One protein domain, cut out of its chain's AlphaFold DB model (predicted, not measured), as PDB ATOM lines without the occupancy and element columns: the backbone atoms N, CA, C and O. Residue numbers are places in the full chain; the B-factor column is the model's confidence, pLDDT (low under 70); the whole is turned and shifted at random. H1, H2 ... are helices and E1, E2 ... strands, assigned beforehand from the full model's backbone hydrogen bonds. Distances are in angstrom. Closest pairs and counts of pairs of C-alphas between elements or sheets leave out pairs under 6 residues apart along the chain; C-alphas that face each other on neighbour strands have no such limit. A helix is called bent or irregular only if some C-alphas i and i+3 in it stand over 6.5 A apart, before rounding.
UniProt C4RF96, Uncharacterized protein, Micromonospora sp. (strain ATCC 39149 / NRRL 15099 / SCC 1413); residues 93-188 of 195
ATOM      1  N   ALA A  93     172.937  72.661  63.654       78.31
ATOM      2  CA  ALA A  93     172.417  71.599  64.500       78.31
ATOM      3  C   ALA A  93     173.455  70.489  64.721       78.31
ATOM      4  O   ALA A  93     174.191  70.084  63.823       78.31
ATOM      5  N   THR A  94     173.471  69.930  65.933       82.31
ATOM      6  CA  THR A  94     174.266  68.732  66.220       82.31
ATOM      7  C   THR A  94     173.419  67.486  65.954       82.31
ATOM      8  O   THR A  94     172.452  67.269  66.689       82.31
ATOM      9  N   PRO A  95     173.764  66.636  64.968       82.75
ATOM     10  CA  PRO A  95     173.031  65.398  64.731       82.75
ATOM     11  C   PRO A  95     173.151  64.447  65.929       82.75
ATOM     12  O   PRO A  95     174.223  64.296  66.528       82.75
ATOM     13  N   VAL A  96     172.036  63.798  66.270       85.75
ATOM     14  CA  VAL A  96     171.958  62.765  67.308       85.75
ATOM     15  C   VAL A  96     171.341  61.513  66.700       85.75
ATOM     16  O   VAL A  96     170.186  61.536  66.282       85.75
ATOM     17  N   VAL A  97     172.092  60.414  66.674       87.44
ATOM     18  CA  VAL A  97     171.550  59.092  66.335       87.44
ATOM     19  C   VAL A  97     171.130  58.411  67.631       87.44
ATOM     20  O   VAL A  97     171.919  58.335  68.570       87.44
ATOM     21  N   SER A  98     169.891  57.928  67.710       86.38
ATOM     22  CA  SER A  98     169.419  57.200  68.887       86.38
ATOM     23  C   SER A  98     168.721  55.908  68.507       86.38
ATOM     24  O   SER A  98     167.938  55.874  67.558       86.38
ATOM     25  N   HIS A  99     169.007  54.851  69.262       85.06
ATOM     26  CA  HIS A  99     168.325  53.573  69.148       85.06
ATOM     27  C   HIS A  99     168.169  52.906  70.515       85.06
ATOM     28  O   HIS A  99     168.990  53.077  71.418       85.06
ATOM     29  N   THR A 100     167.093  52.137  70.662       82.88
ATOM     30  CA  THR A 100     166.748  51.455  71.911       82.88
ATOM     31  C   THR A 100     166.298  50.031  71.610       82.88
ATOM     32  O   THR A 100     165.276  49.848  70.947       82.88
ATOM     33  N   SER A 101     167.051  49.042  72.086       84.44
ATOM     34  CA  SER A 101     166.752  47.606  71.993       84.44
ATOM     35  C   SER A 101     166.371  47.126  70.587       84.44
ATOM     36  O   SER A 101     165.554  46.219  70.429       84.44
ATOM     37  N   VAL A 102     166.940  47.746  69.551       86.50
ATOM     38  CA  VAL A 102     166.653  47.389  68.152       86.50
ATOM     39  C   VAL A 102     167.706  46.430  67.618       86.50
ATOM     40  O   VAL A 102     167.405  45.563  66.797       86.50
ATOM     41  N   LEU A 103     168.946  46.538  68.109       88.81
ATOM     42  CA  LEU A 103     170.054  45.765  67.566       88.81
ATOM     43  C   LEU A 103     169.916  44.274  67.863       88.81
ATOM     44  O   LEU A 103     170.375  43.473  67.054       88.81
ATOM     45  N   CYS A 104     169.206  43.876  68.923       86.44
ATOM     46  CA  CYS A 104     168.914  42.468  69.205       86.44
ATOM     47  C   CYS A 104     168.153  41.758  68.063       86.44
ATOM     48  O   CYS A 104     168.264  40.540  67.925       86.44
ATOM     49  N   GLN A 105     167.461  42.509  67.200       88.44
ATOM     50  CA  GLN A 105     166.703  41.998  66.051       88.44
ATOM     51  C   GLN A 105     167.536  41.940  64.758       88.44
ATOM     52  O   GLN A 105     167.113  41.366  63.758       88.44
ATOM     53  N   VAL A 106     168.727  42.538  64.761       90.38
ATOM     54  CA  VAL A 106     169.587  42.688  63.580       90.38
ATOM     55  C   VAL A 106     170.583  41.525  63.524       90.38
ATOM     56  O   VAL A 106     171.108  41.145  64.570       90.38
ATOM     57  N   PRO A 107     170.918  40.955  62.354       91.31
ATOM     58  CA  PRO A 107     171.986  39.959  62.258       91.31
ATOM     59  C   PRO A 107     173.343  40.523  62.706       91.31
ATOM     60  O   PRO A 107     173.680  41.659  62.371       91.31
ATOM     61  N   THR A 108     174.160  39.726  63.400       87.94
ATOM     62  CA  THR A 108     175.442  40.166  63.994       87.94
ATOM     63  C   THR A 108     176.354  40.902  63.010       87.94
ATOM     64  O   THR A 108     176.891  41.954  63.342       87.94
ATOM     65  N   ALA A 109     176.480  40.412  61.771       89.00
ATOM     66  CA  ALA A 109     177.295  41.067  60.746       89.00
ATOM     67  C   ALA A 109     176.815  42.499  60.431       89.00
ATOM     68  O   ALA A 109     177.633  43.410  60.312       89.00
ATOM     69  N   ARG A 110     175.494  42.723  60.361       91.75
ATOM     70  CA  ARG A 110     174.920  44.060  60.137       91.75
ATOM     71  C   ARG A 110     175.029  44.951  61.377       91.75
ATOM     72  O   ARG A 110     175.260  46.145  61.219       91.75
ATOM     73  N   ARG A 111     174.960  44.393  62.597       89.88
ATOM     74  CA  ARG A 111     175.216  45.156  63.839       89.88
ATOM     75  C   ARG A 111     176.603  45.792  63.817       89.88
ATOM     76  O   ARG A 111     176.728  46.980  64.086       89.88
ATOM     77  N   THR A 112     177.633  45.028  63.453       87.94
ATOM     78  CA  THR A 112     179.009  45.542  63.380       87.94
ATOM     79  C   THR A 112     179.132  46.691  62.380       87.94
ATOM     80  O   THR A 112     179.743  47.714  62.691       87.94
ATOM     81  N   LEU A 113     178.518  46.555  61.200       91.62
ATOM     82  CA  LEU A 113     178.503  47.614  60.189       91.62
ATOM     83  C   LEU A 113     177.812  48.878  60.705       91.62
ATOM     84  O   LEU A 113     178.370  49.966  60.588       91.62
ATOM     85  N   PHE A 114     176.651  48.731  61.340       90.81
ATOM     86  CA  PHE A 114     175.922  49.843  61.942       90.81
ATOM     87  C   PHE A 114     176.728  50.563  63.019       90.81
ATOM     88  O   PHE A 114     176.841  51.785  63.001       90.81
ATOM     89  N   VAL A 115     177.321  49.815  63.949       86.56
ATOM     90  CA  VAL A 115     178.105  50.396  65.042       86.56
ATOM     91  C   VAL A 115     179.284  51.187  64.489       86.56
ATOM     92  O   VAL A 115     179.536  52.299  64.948       86.56
ATOM     93  N   ASN A 116     179.978  50.656  63.481       87.56
ATOM     94  CA  ASN A 116     181.070  51.363  62.816       87.56
ATOM     95  C   ASN A 116     180.580  52.607  62.069       87.56
ATOM     96  O   ASN A 116     181.208  53.661  62.177       87.56
ATOM     97  N   LEU A 117     179.445  52.508  61.375       89.12
ATOM     98  CA  LEU A 117     178.813  53.627  60.686       89.12
ATOM     99  C   LEU A 117     178.477  54.757  61.664       89.12
ATOM    100  O   LEU A 117     178.961  55.871  61.494       89.12
ATOM    101  N   VAL A 118     177.712  54.471  62.719       86.81
ATOM    102  CA  VAL A 118     177.277  55.473  63.705       86.81
ATOM    103  C   VAL A 118     178.465  56.060  64.462       86.81
ATOM    104  O   VAL A 118     178.521  57.267  64.684       86.81
ATOM    105  N   ARG A 119     179.469  55.242  64.803       82.88
ATOM    106  CA  ARG A 119     180.743  55.727  65.362       82.88
ATOM    107  C   ARG A 119     181.484  56.656  64.402       82.88
ATOM    108  O   ARG A 119     182.237  57.503  64.870       82.88
ATOM    109  N   GLY A 120     181.287  56.487  63.098       84.44
ATOM    110  CA  GLY A 120     181.834  57.314  62.030       84.44
ATOM    111  C   GLY A 120     180.986  58.538  61.670       84.44
ATOM    112  O   GLY A 120     181.465  59.397  60.934       84.44
ATOM    113  N   LEU A 121     179.774  58.707  62.185       84.06
ATOM    114  CA  LEU A 121     179.005  59.924  61.919       84.06
ATOM    115  C   LEU A 121     179.473  61.069  62.833       84.06
ATOM    116  O   LEU A 121     179.896  60.820  63.967       84.06
ATOM    117  N   PRO A 122     179.459  62.331  62.364       81.81
ATOM    118  CA  PRO A 122     179.649  63.472  63.252       81.81
ATOM    119  C   PRO A 122     178.490  63.552  64.259       81.81
ATOM    120  O   PRO A 122     177.383  63.111  63.969       81.81
ATOM    121  N   GLY A 123     178.734  64.142  65.433       83.75
ATOM    122  CA  GLY A 123     177.693  64.425  66.424       83.75
ATOM    123  C   GLY A 123     177.642  63.434  67.587       83.75
ATOM    124  O   GLY A 123     178.678  62.981  68.093       83.75
ATOM    125  N   HIS A 124     176.431  63.167  68.072       84.12
ATOM    126  CA  HIS A 124     176.184  62.351  69.259       84.12
ATOM    127  C   HIS A 124     175.459  61.047  68.930       84.12
ATOM    128  O   HIS A 124     174.681  60.969  67.983       84.12
ATOM    129  N   ARG A 125     175.674  60.040  69.778       83.75
ATOM    130  CA  ARG A 125     174.878  58.811  69.797       83.75
ATOM    131  C   ARG A 125     174.346  58.523  71.192       83.75
ATOM    132  O   ARG A 125     175.051  58.775  72.178       83.75
ATOM    133  N   ILE A 126     173.127  58.008  71.254       83.31
ATOM    134  CA  ILE A 126     172.474  57.549  72.479       83.31
ATOM    135  C   ILE A 126     171.915  56.159  72.212       83.31
ATOM    136  O   ILE A 126     170.923  56.008  71.497       83.31
ATOM    137  N   ASP A 127     172.525  55.170  72.846       83.38
ATOM    138  CA  ASP A 127     172.238  53.769  72.580       83.38
ATOM    139  C   ASP A 127     171.734  53.136  73.873       83.38
ATOM    140  O   ASP A 127     172.385  53.265  74.909       83.38
ATOM    141  N   VAL A 128     170.589  52.461  73.837       82.50
ATOM    142  CA  VAL A 128     170.092  51.666  74.968       82.50
ATOM    143  C   VAL A 128     170.039  50.221  74.519       82.50
ATOM    144  O   VAL A 128     169.152  49.838  73.765       82.50
ATOM    145  N   GLU A 129     171.020  49.429  74.930       82.50
ATOM    146  CA  GLU A 129     171.176  48.047  74.481       82.50
ATOM    147  C   GLU A 129     171.729  47.182  75.614       82.50
ATOM    148  O   GLU A 129     172.312  47.680  76.583       82.50
ATOM    149  N   ALA A 130     171.548  45.869  75.483       78.69
ATOM    150  CA  ALA A 130     172.169  44.922  76.391       78.69
ATOM    151  C   ALA A 130     173.696  44.865  76.136       78.69
ATOM    152  O   ALA A 130     174.141  45.081  74.998       78.69
ATOM    153  N   PRO A 131     174.525  44.605  77.164       75.38
ATOM    154  CA  PRO A 131     175.984  44.610  77.037       75.38
ATOM    155  C   PRO A 131     176.538  43.616  76.003       75.38
ATOM    156  O   PRO A 131     177.559  43.892  75.366       75.38
ATOM    157  N   ASP A 132     175.861  42.484  75.821       78.12
ATOM    158  CA  ASP A 132     176.172  41.436  74.844       78.12
ATOM    159  C   ASP A 132     175.809  41.842  73.404       78.12
ATOM    160  O   ASP A 132     176.440  41.395  72.445       78.12
ATOM    161  N   VAL A 133     174.828  42.735  73.238       80.81
ATOM    162  CA  VAL A 133     174.412  43.279  71.939       80.81
ATOM    163  C   VAL A 133     175.341  44.402  71.478       80.81
ATOM    164  O   VAL A 133     175.702  44.451  70.299       80.81
ATOM    165  N   LEU A 134     175.736  45.302  72.386       77.69
ATOM    166  CA  LEU A 134     176.601  46.442  72.082       77.69
ATOM    167  C   LEU A 134     177.731  46.588  73.108       77.69
ATOM    168  O   LEU A 134     177.615  47.269  74.130       77.69
ATOM    169  N   SER A 135     178.896  46.039  72.769       73.62
ATOM    170  CA  SER A 135     180.116  46.272  73.539       73.62
ATOM    171  C   SER A 135     180.678  47.676  73.278       73.62
ATOM    172  O   SER A 135     180.988  48.067  72.147       73.62
ATOM    173  N   CYS A 136     180.832  48.454  74.349       66.12
ATOM    174  CA  CYS A 136     181.434  49.783  74.303       66.12
ATOM    175  C   CYS A 136     182.848  49.753  74.877       66.12
ATOM    176  O   CYS A 136     183.042  49.565  76.076       66.12
ATOM    177  N   GLU A 137     183.824  49.983  74.007       67.06
ATOM    178  CA  GLU A 137     185.233  50.086  74.372       67.06
ATOM    179  C   GLU A 137     185.487  51.330  75.244       67.06
ATOM    180  O   GLU A 137     184.860  52.381  75.053       67.06
ATOM    181  N   GLY A 138     186.394  51.204  76.216       62.78
ATOM    182  CA  GLY A 138     186.784  52.293  77.118       62.78
ATOM    183  C   GLY A 138     185.796  52.599  78.248       62.78
ATOM    184  O   GLY A 138     186.004  53.564  78.980       62.78
ATOM    185  N   LEU A 139     184.737  51.800  78.408       63.69
ATOM    186  CA  LEU A 139     183.869  51.844  79.584       63.69
ATOM    187  C   LEU A 139     184.216  50.716  80.564       63.69
ATOM    188  O   LEU A 139     184.629  49.642  80.120       63.69
ATOM    189  N   PRO A 140     184.002  50.919  81.879       62.94
ATOM    190  CA  PRO A 140     184.014  49.810  82.826       62.94
ATOM    191  C   PRO A 140     183.010  48.731  82.381       62.94
ATOM    192  O   PRO A 140     182.030  49.067  81.704       62.94
ATOM    193  N   PRO A 141     183.233  47.448  82.720       66.50
ATOM    194  CA  PRO A 141     182.276  46.383  82.426       66.50
ATOM    195  C   PRO A 141     180.887  46.745  82.965       66.50
ATOM    196  O   PRO A 141     180.760  47.532  83.906       66.50
ATOM    197  N   ALA A 142     179.836  46.243  82.314       65.50
ATOM    198  CA  ALA A 142     178.487  46.450  82.827       65.50
ATOM    199  C   ALA A 142     178.398  45.787  84.215       65.50
ATOM    200  O   ALA A 142     178.958  44.702  84.381       65.50
ATOM    201  N   PRO A 143     177.786  46.448  85.211       66.12
ATOM    202  CA  PRO A 143     177.657  45.886  86.553       66.12
ATOM    203  C   PRO A 143     176.864  44.571  86.556       66.12
ATOM    204  O   PRO A 143     177.147  43.703  87.378       66.12
ATOM    205  N   ASP A 144     175.926  44.415  85.617       73.00
ATOM    206  CA  ASP A 144     175.102  43.225  85.409       73.00
ATOM    207  C   ASP A 144     174.668  43.083  83.929       73.00
ATOM    208  O   ASP A 144     175.136  43.813  83.046       73.00
ATOM    209  N   GLU A 145     173.794  42.112  83.651       67.56
ATOM    210  CA  GLU A 145     173.298  41.763  82.310       67.56
ATOM    211  C   GLU A 145     172.085  42.597  81.849       67.56
ATOM    212  O   GLU A 145     171.510  42.320  80.795       67.56
ATOM    213  N   THR A 146     171.664  43.610  82.610       68.75
ATOM    214  CA  THR A 146     170.484  44.421  82.267       68.75
ATOM    215  C   THR A 146     170.742  45.371  81.091       68.75
ATOM    216  O   THR A 146     171.867  45.530  80.607       68.75
ATOM    217  N   LEU A 147     169.688  46.028  80.596       66.12
ATOM    218  CA  LEU A 147     169.820  47.055  79.564       66.12
ATOM    219  C   LEU A 147     170.551  48.281  80.112       66.12
ATOM    220  O   LEU A 147     170.214  48.821  81.164       66.12
ATOM    221  N   HIS A 148     171.519  48.773  79.341       70.31
ATOM    222  CA  HIS A 148     172.280  49.952  79.717       70.31
ATOM    223  C   HIS A 148     172.194  51.036  78.649       70.31
ATOM    224  O   HIS A 148     172.378  50.790  77.456       70.31
ATOM    225  N   GLY A 149     171.982  52.271  79.100       71.19
ATOM    226  CA  GLY A 149     172.151  53.454  78.273       71.19
ATOM    227  C   GLY A 149     173.632  53.784  78.125       71.19
ATOM    228  O   GLY A 149     174.352  53.872  79.119       71.19
ATOM    229  N   THR A 150     174.100  54.000  76.901       73.50
ATOM    230  CA  THR A 150     175.437  54.516  76.604       73.50
ATOM    231  C   THR A 150     175.345  55.772  75.748       73.50
ATOM    232  O   THR A 150     174.493  55.888  74.870       73.50
ATOM    233  N   VAL A 151     176.217  56.743  76.023       71.00
ATOM    234  CA  VAL A 151     176.327  57.975  75.227       71.00
ATOM    235  C   VAL A 151     177.719  58.059  74.637       71.00
ATOM    236  O   VAL A 151     178.723  57.928  75.345       71.00
ATOM    237  N   GLY A 152     177.777  58.319  73.336       74.94
ATOM    238  CA  GLY A 152     179.012  58.566  72.610       74.94
ATOM    239  C   GLY A 152     178.989  59.900  71.879       74.94
ATOM    240  O   GLY A 152     177.935  60.450  71.565       74.94
ATOM    241  N   ARG A 153     180.178  60.426  71.590       78.81
ATOM    242  CA  ARG A 153     180.352  61.635  70.787       78.81
ATOM    243  C   ARG A 153     181.528  61.498  69.836       78.81
ATOM    244  O   ARG A 153     182.624  61.124  70.261       78.81
ATOM    245  N   ARG A 154     181.319  61.904  68.587       78.25
ATOM    246  CA  ARG A 154     182.385  62.160  67.621       78.25
ATOM    247  C   ARG A 154     182.380  63.636  67.240       78.25
ATOM    248  O   ARG A 154     181.401  64.152  66.709       78.25
ATOM    249  N   THR A 155     183.490  64.314  67.509       73.12
ATOM    250  CA  THR A 155     183.691  65.706  67.079       73.12
ATOM    251  C   THR A 155     184.331  65.715  65.694       73.12
ATOM    252  O   THR A 155     185.202  64.886  65.417       73.12
ATOM    253  N   LEU A 156     183.940  66.656  64.833       65.31
ATOM    254  CA  LEU A 156     184.597  66.865  63.543       65.31
ATOM    255  C   LEU A 156     186.101  67.126  63.756       65.31
ATOM    256  O   LEU A 156     186.482  67.868  64.659       65.31
ATOM    257  N   GLY A 157     186.952  66.466  62.967       63.22
ATOM    258  CA  GLY A 157     188.413  66.520  63.118       63.22
ATOM    259  C   GLY A 157     189.007  65.528  64.129       63.22
ATOM    260  O   GLY A 157     190.225  65.403  64.200       63.22
ATOM    261  N   GLN A 158     188.187  64.778  64.880       66.62
ATOM    262  CA  GLN A 158     188.663  63.674  65.721       66.62
ATOM    263  C   GLN A 158     188.567  62.333  64.981       66.62
ATOM    264  O   GLN A 158     187.523  61.959  64.432       66.62
ATOM    265  N   THR A 159     189.668  61.586  64.997       63.03
ATOM    266  CA  THR A 159     189.756  60.237  64.421       63.03
ATOM    267  C   THR A 159     189.089  59.191  65.310       63.03
ATOM    268  O   THR A 159     188.479  58.265  64.783       63.03
ATOM    269  N   THR A 160     189.117  59.373  66.635       66.19
ATOM    270  CA  THR A 160     188.572  58.401  67.593       66.19
ATOM    271  C   THR A 160     187.295  58.922  68.269       66.19
ATOM    272  O   THR A 160     187.345  59.948  68.957       66.19
ATOM    273  N   PRO A 161     186.145  58.236  68.121       64.06
ATOM    274  CA  PRO A 161     184.926  58.570  68.851       64.06
ATOM    275  C   PRO A 161     185.107  58.302  70.349       64.06
ATOM    276  O   PRO A 161     185.743  57.326  70.747       64.06
ATOM    277  N   ARG A 162     184.533  59.155  71.203       69.31
ATOM    278  CA  ARG A 162     184.611  58.993  72.662       69.31
ATOM    279  C   ARG A 162     183.299  58.443  73.196       69.31
ATOM    280  O   ARG A 162     182.256  59.078  73.036       69.31
ATOM    281  N   THR A 163     183.354  57.306  73.879       71.25
ATOM    282  CA  THR A 163     182.268  56.889  74.771       71.25
ATOM    283  C   THR A 163     182.369  57.705  76.056       71.25
ATOM    284  O   THR A 163     183.445  57.824  76.633       71.25
ATOM    285  N   MET A 164     181.272  58.339  76.462       64.56
ATOM    286  CA  MET A 164     181.279  59.324  77.545       64.56
ATOM    287  C   MET A 164     180.735  58.772  78.862       64.56
ATOM    288  O   MET A 164     181.206  59.195  79.915       64.56
ATOM    289  N   ALA A 165     179.738  57.884  78.819       66.75
ATOM    290  CA  ALA A 165     179.093  57.344  80.016       66.75
ATOM    291  C   ALA A 165     178.272  56.079  79.721       66.75
ATOM    292  O   ALA A 165     177.845  55.870  78.581       66.75
ATOM    293  N   ARG A 166     178.006  55.308  80.785       71.69
ATOM    294  CA  ARG A 166     177.030  54.212  80.864       71.69
ATOM    295  C   ARG A 166     176.115  54.419  82.074       71.69
ATOM    296  O   ARG A 166     176.605  54.890  83.098       71.69
ATOM    297  N   ALA A 167     174.840  54.055  81.969       65.50
ATOM    298  CA  ALA A 167     173.932  53.955  83.113       65.50
ATOM    299  C   ALA A 167     172.971  52.774  82.999       65.50
ATOM    300  O   ALA A 167     172.679  52.312  81.898       65.50
ATOM    301  N   HIS A 168     172.511  52.325  84.163       65.94
ATOM    302  CA  HIS A 168     171.556  51.240  84.353       65.94
ATOM    303  C   HIS A 168     170.120  51.684  84.026       65.94
ATOM    304  O   HIS A 168     169.798  52.876  84.101       65.94
ATOM    305  N   GLU A 169     169.259  50.725  83.682       59.56
ATOM    306  CA  GLU A 169     167.867  50.957  83.286       59.56
ATOM    307  C   GLU A 169     167.075  51.734  84.343       59.56
ATOM    308  O   GLU A 169     166.373  52.674  83.999       59.56
ATOM    309  N   GLU A 170     167.223  51.427  85.632       59.03
ATOM    310  CA  GLU A 170     166.427  52.065  86.698       59.03
ATOM    311  C   GLU A 170     166.672  53.584  86.841       59.03
ATOM    312  O   GLU A 170     165.766  54.326  87.226       59.03
ATOM    313  N   ASP A 171     167.843  54.074  86.417       65.50
ATOM    314  CA  ASP A 171     168.248  55.486  86.506       65.50
ATOM    315  C   ASP A 171     168.166  56.241  85.168       65.50
ATOM    316  O   ASP A 171     168.578  57.406  85.061       65.50
ATOM    317  N   TRP A 172     167.611  55.617  84.125       61.34
ATOM    318  CA  TRP A 172     167.705  56.105  82.746       61.34
ATOM    319  C   TRP A 172     167.208  57.545  82.550       61.34
ATOM    320  O   TRP A 172     167.745  58.271  81.718       61.34
ATOM    321  N   ARG A 173     166.207  58.001  83.318       63.84
ATOM    322  CA  ARG A 173     165.669  59.375  83.242       63.84
ATOM    323  C   ARG A 173     166.646  60.417  83.774       63.84
ATOM    324  O   ARG A 173     166.863  61.445  83.125       63.84
ATOM    325  N   ALA A 174     167.200  60.173  84.959       64.44
ATOM    326  CA  ALA A 174     168.191  61.054  85.567       64.44
ATOM    327  C   ALA A 174     169.443  61.095  84.687       64.44
ATOM    328  O   ALA A 174     169.972  62.168  84.387       64.44
ATOM    329  N   TRP A 175     169.833  59.929  84.174       67.31
ATOM    330  CA  TRP A 175     170.944  59.795  83.254       67.31
ATOM    331  C   TRP A 175     170.711  60.484  81.907       67.31
ATOM    332  O   TRP A 175     171.572  61.245  81.481       67.31
ATOM    333  N   LEU A 176     169.562  60.305  81.248       66.81
ATOM    334  CA  LEU A 176     169.256  60.991  79.988       66.81
ATOM    335  C   LEU A 176     169.190  62.504  80.178       66.81
ATOM    336  O   LEU A 176     169.684  63.250  79.340       66.81
ATOM    337  N   THR A 177     168.624  62.970  81.292       68.12
ATOM    338  CA  THR A 177     168.601  64.400  81.626       68.12
ATOM    339  C   THR A 177     170.022  64.942  81.784       68.12
ATOM    340  O   THR A 177     170.355  65.997  81.238       68.12
ATOM    341  N   TRP A 178     170.887  64.210  82.489       73.31
ATOM    342  CA  TRP A 178     172.307  64.534  82.604       73.31
ATOM    343  C   TRP A 178     173.017  64.496  81.242       73.31
ATOM    344  O   TRP A 178     173.749  65.428  80.904       73.31
ATOM    345  N   ALA A 179     172.766  63.469  80.431       66.12
ATOM    346  CA  ALA A 179     173.390  63.268  79.131       66.12
ATOM    347  C   ALA A 179     172.998  64.381  78.157       66.12
ATOM    348  O   ALA A 179     173.876  64.994  77.554       66.12
ATOM    349  N   MET A 180     171.707  64.707  78.051       69.25
ATOM    350  CA  MET A 180     171.208  65.803  77.214       69.25
ATOM    351  C   MET A 180     171.836  67.142  77.619       69.25
ATOM    352  O   MET A 180     172.351  67.862  76.762       69.25
ATOM    353  N   ARG A 181     171.928  67.431  78.928       70.88
ATOM    354  CA  ARG A 181     172.652  68.610  79.442       70.88
ATOM    355  C   ARG A 181     174.131  68.601  79.042       70.88
ATOM    356  O   ARG A 181     174.665  69.631  78.637       70.88
ATOM    357  N   ARG A 182     174.802  67.448  79.124       69.62
ATOM    358  CA  ARG A 182     176.224  67.272  78.769       69.62
ATOM    359  C   ARG A 182     176.480  67.432  77.267       69.62
ATOM    360  O   ARG A 182     177.528  67.950  76.883       69.62
ATOM    361  N   MET A 183     175.533  67.000  76.437       65.88
ATOM    362  CA  MET A 183     175.553  67.158  74.981       65.88
ATOM    363  C   MET A 183     175.156  68.573  74.539       65.88
ATOM    364  O   MET A 183     175.311  68.906  73.371       65.88
ATOM    365  N   ARG A 184     174.696  69.431  75.468       63.91
ATOM    366  CA  ARG A 184     174.064  70.729  75.165       63.91
ATOM    367  C   ARG A 184     172.886  70.580  74.194       63.91
ATOM    368  O   ARG A 184     172.532  71.524  73.495       63.91
ATOM    369  N   CYS A 185     172.262  69.404  74.184       48.66
ATOM    370  CA  CYS A 185     171.007  69.190  73.494       48.66
ATOM    371  C   CYS A 185     169.927  69.890  74.313       48.66
ATOM    372  O   CYS A 185     169.616  69.488  75.434       48.66
ATOM    373  N   THR A 186     169.376  70.959  73.757       36.66
ATOM    374  CA  THR A 186     168.083  71.486  74.181       36.66
ATOM    375  C   THR A 186     167.080  71.043  73.130       36.66
ATOM    376  O   THR A 186     167.334  71.174  71.935       36.66
ATOM    377  N   THR A 187     165.972  70.434  73.552       33.16
ATOM    378  CA  THR A 187     164.852  70.174  72.645       33.16
ATOM    379  C   THR A 187     164.196  71.518  72.362       33.16
ATOM    380  O   THR A 187     163.300  71.949  73.083       33.16
ATOM    381  N   THR A 188     164.699  72.227  71.362       26.58
ATOM    382  CA  THR A 188     164.108  73.482  70.909       26.58
ATOM    383  C   THR A 188     163.152  73.125  69.781       26.58
ATOM    384  O   THR A 188     163.594  72.883  68.662       26.58
TER     385      THR A 188
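Overview. This is residues 93 to 188 of the 195 residues of an uncharacterized protein of Micromonospora sp. (strain ATCC 39149 / NRRL 15099 / SCC 1413) (UniProt C4RF96). A twisted sheet of four strands stands between two helices: H2 packs along one face, over E3 and E4, while H1 meets the sheet with its last residues, 118 to 120, and slants away from it. A long loop, residues 130 to 147, joins E2 to E3. The printed part has 96 residues, with two named helices and four named strands in the order E1, H1, E2, E3, E4, H2; the class is mixed, helices and strands. The sheet is mixed too, in the order E1, E2, E3, E4, with E1 and E2 parallel and the other neighbours antiparallel. The whole is compact, with a radius of gyration of the C-alphas of 13.0 A, and spans 32 by 30 by 24 A.

Arrangement. E1, residues 96 to 100, is an edge strand and the parallel neighbour of E2, residues 123 to 129, at 4 degrees; N 97 and O 124 are 3.0 A apart, within hydrogen-bond range. With H1, residues 108 to 120, they form a strand-helix-strand unit, two parallel neighbour strands with a helix between, and its crossover is right-handed. H1 is on the sheet but only grazes it with residues 118 to 120; its closest C-alphas to E3, residues 148 to 154, are those of Arg 119 and Arg 154, 7.0 A apart. E2 and E3 form an antiparallel hairpin, with N 150 and O 127 at 2.7 A. E3 and E4, residues 162 to 168, form another, with N 164 and O 151 at 2.8 A. E2, E3 and E4 are a meander, each strand the antiparallel neighbour of the one before. The sheet is twisted, its C-alphas lying up to 4.3 A off the best plane. H2, residues 169 to 183, is on the sheet at a height over the sheet of 8.7 A, and the two make two layers, a helix on one face of a sheet. It lies over E3 and E4 and runs along the strands, at 3 degrees to E3 on the local plane; the closest C-alphas of E3 and H2 are those of His 148 and Glu 169, 5.8 A apart. H1 and H2 are apart. Every O i to N i+4 pair is within hydrogen-bond range in H1, and 9 of 11 are in H2.

Along the chain. E1 begins at C-alpha 96, (171.958, 62.765, 67.308), and is 13.3 A long. H1 is 18.4 A long, E2 19.4 A, E3 19.9 A and E4 19.2 A. H2, 19.8 A, is irregular, with C-alphas 170 and 173 at 8.1 A, and ends at C-alpha 183, (175.553, 67.158, 74.981).

Size, cuts and confidence. The C-alphas of Ala 109 and Thr 188 are the two farthest apart, at 36.4 A. The printed part has no cut, and the link from E2 to E3 is long, with 18 residues. The mean pLDDT of the printed part is 73.9, and 40 residues are under 70, among them residues 136 to 143, 167 to 177 and 182 to 188.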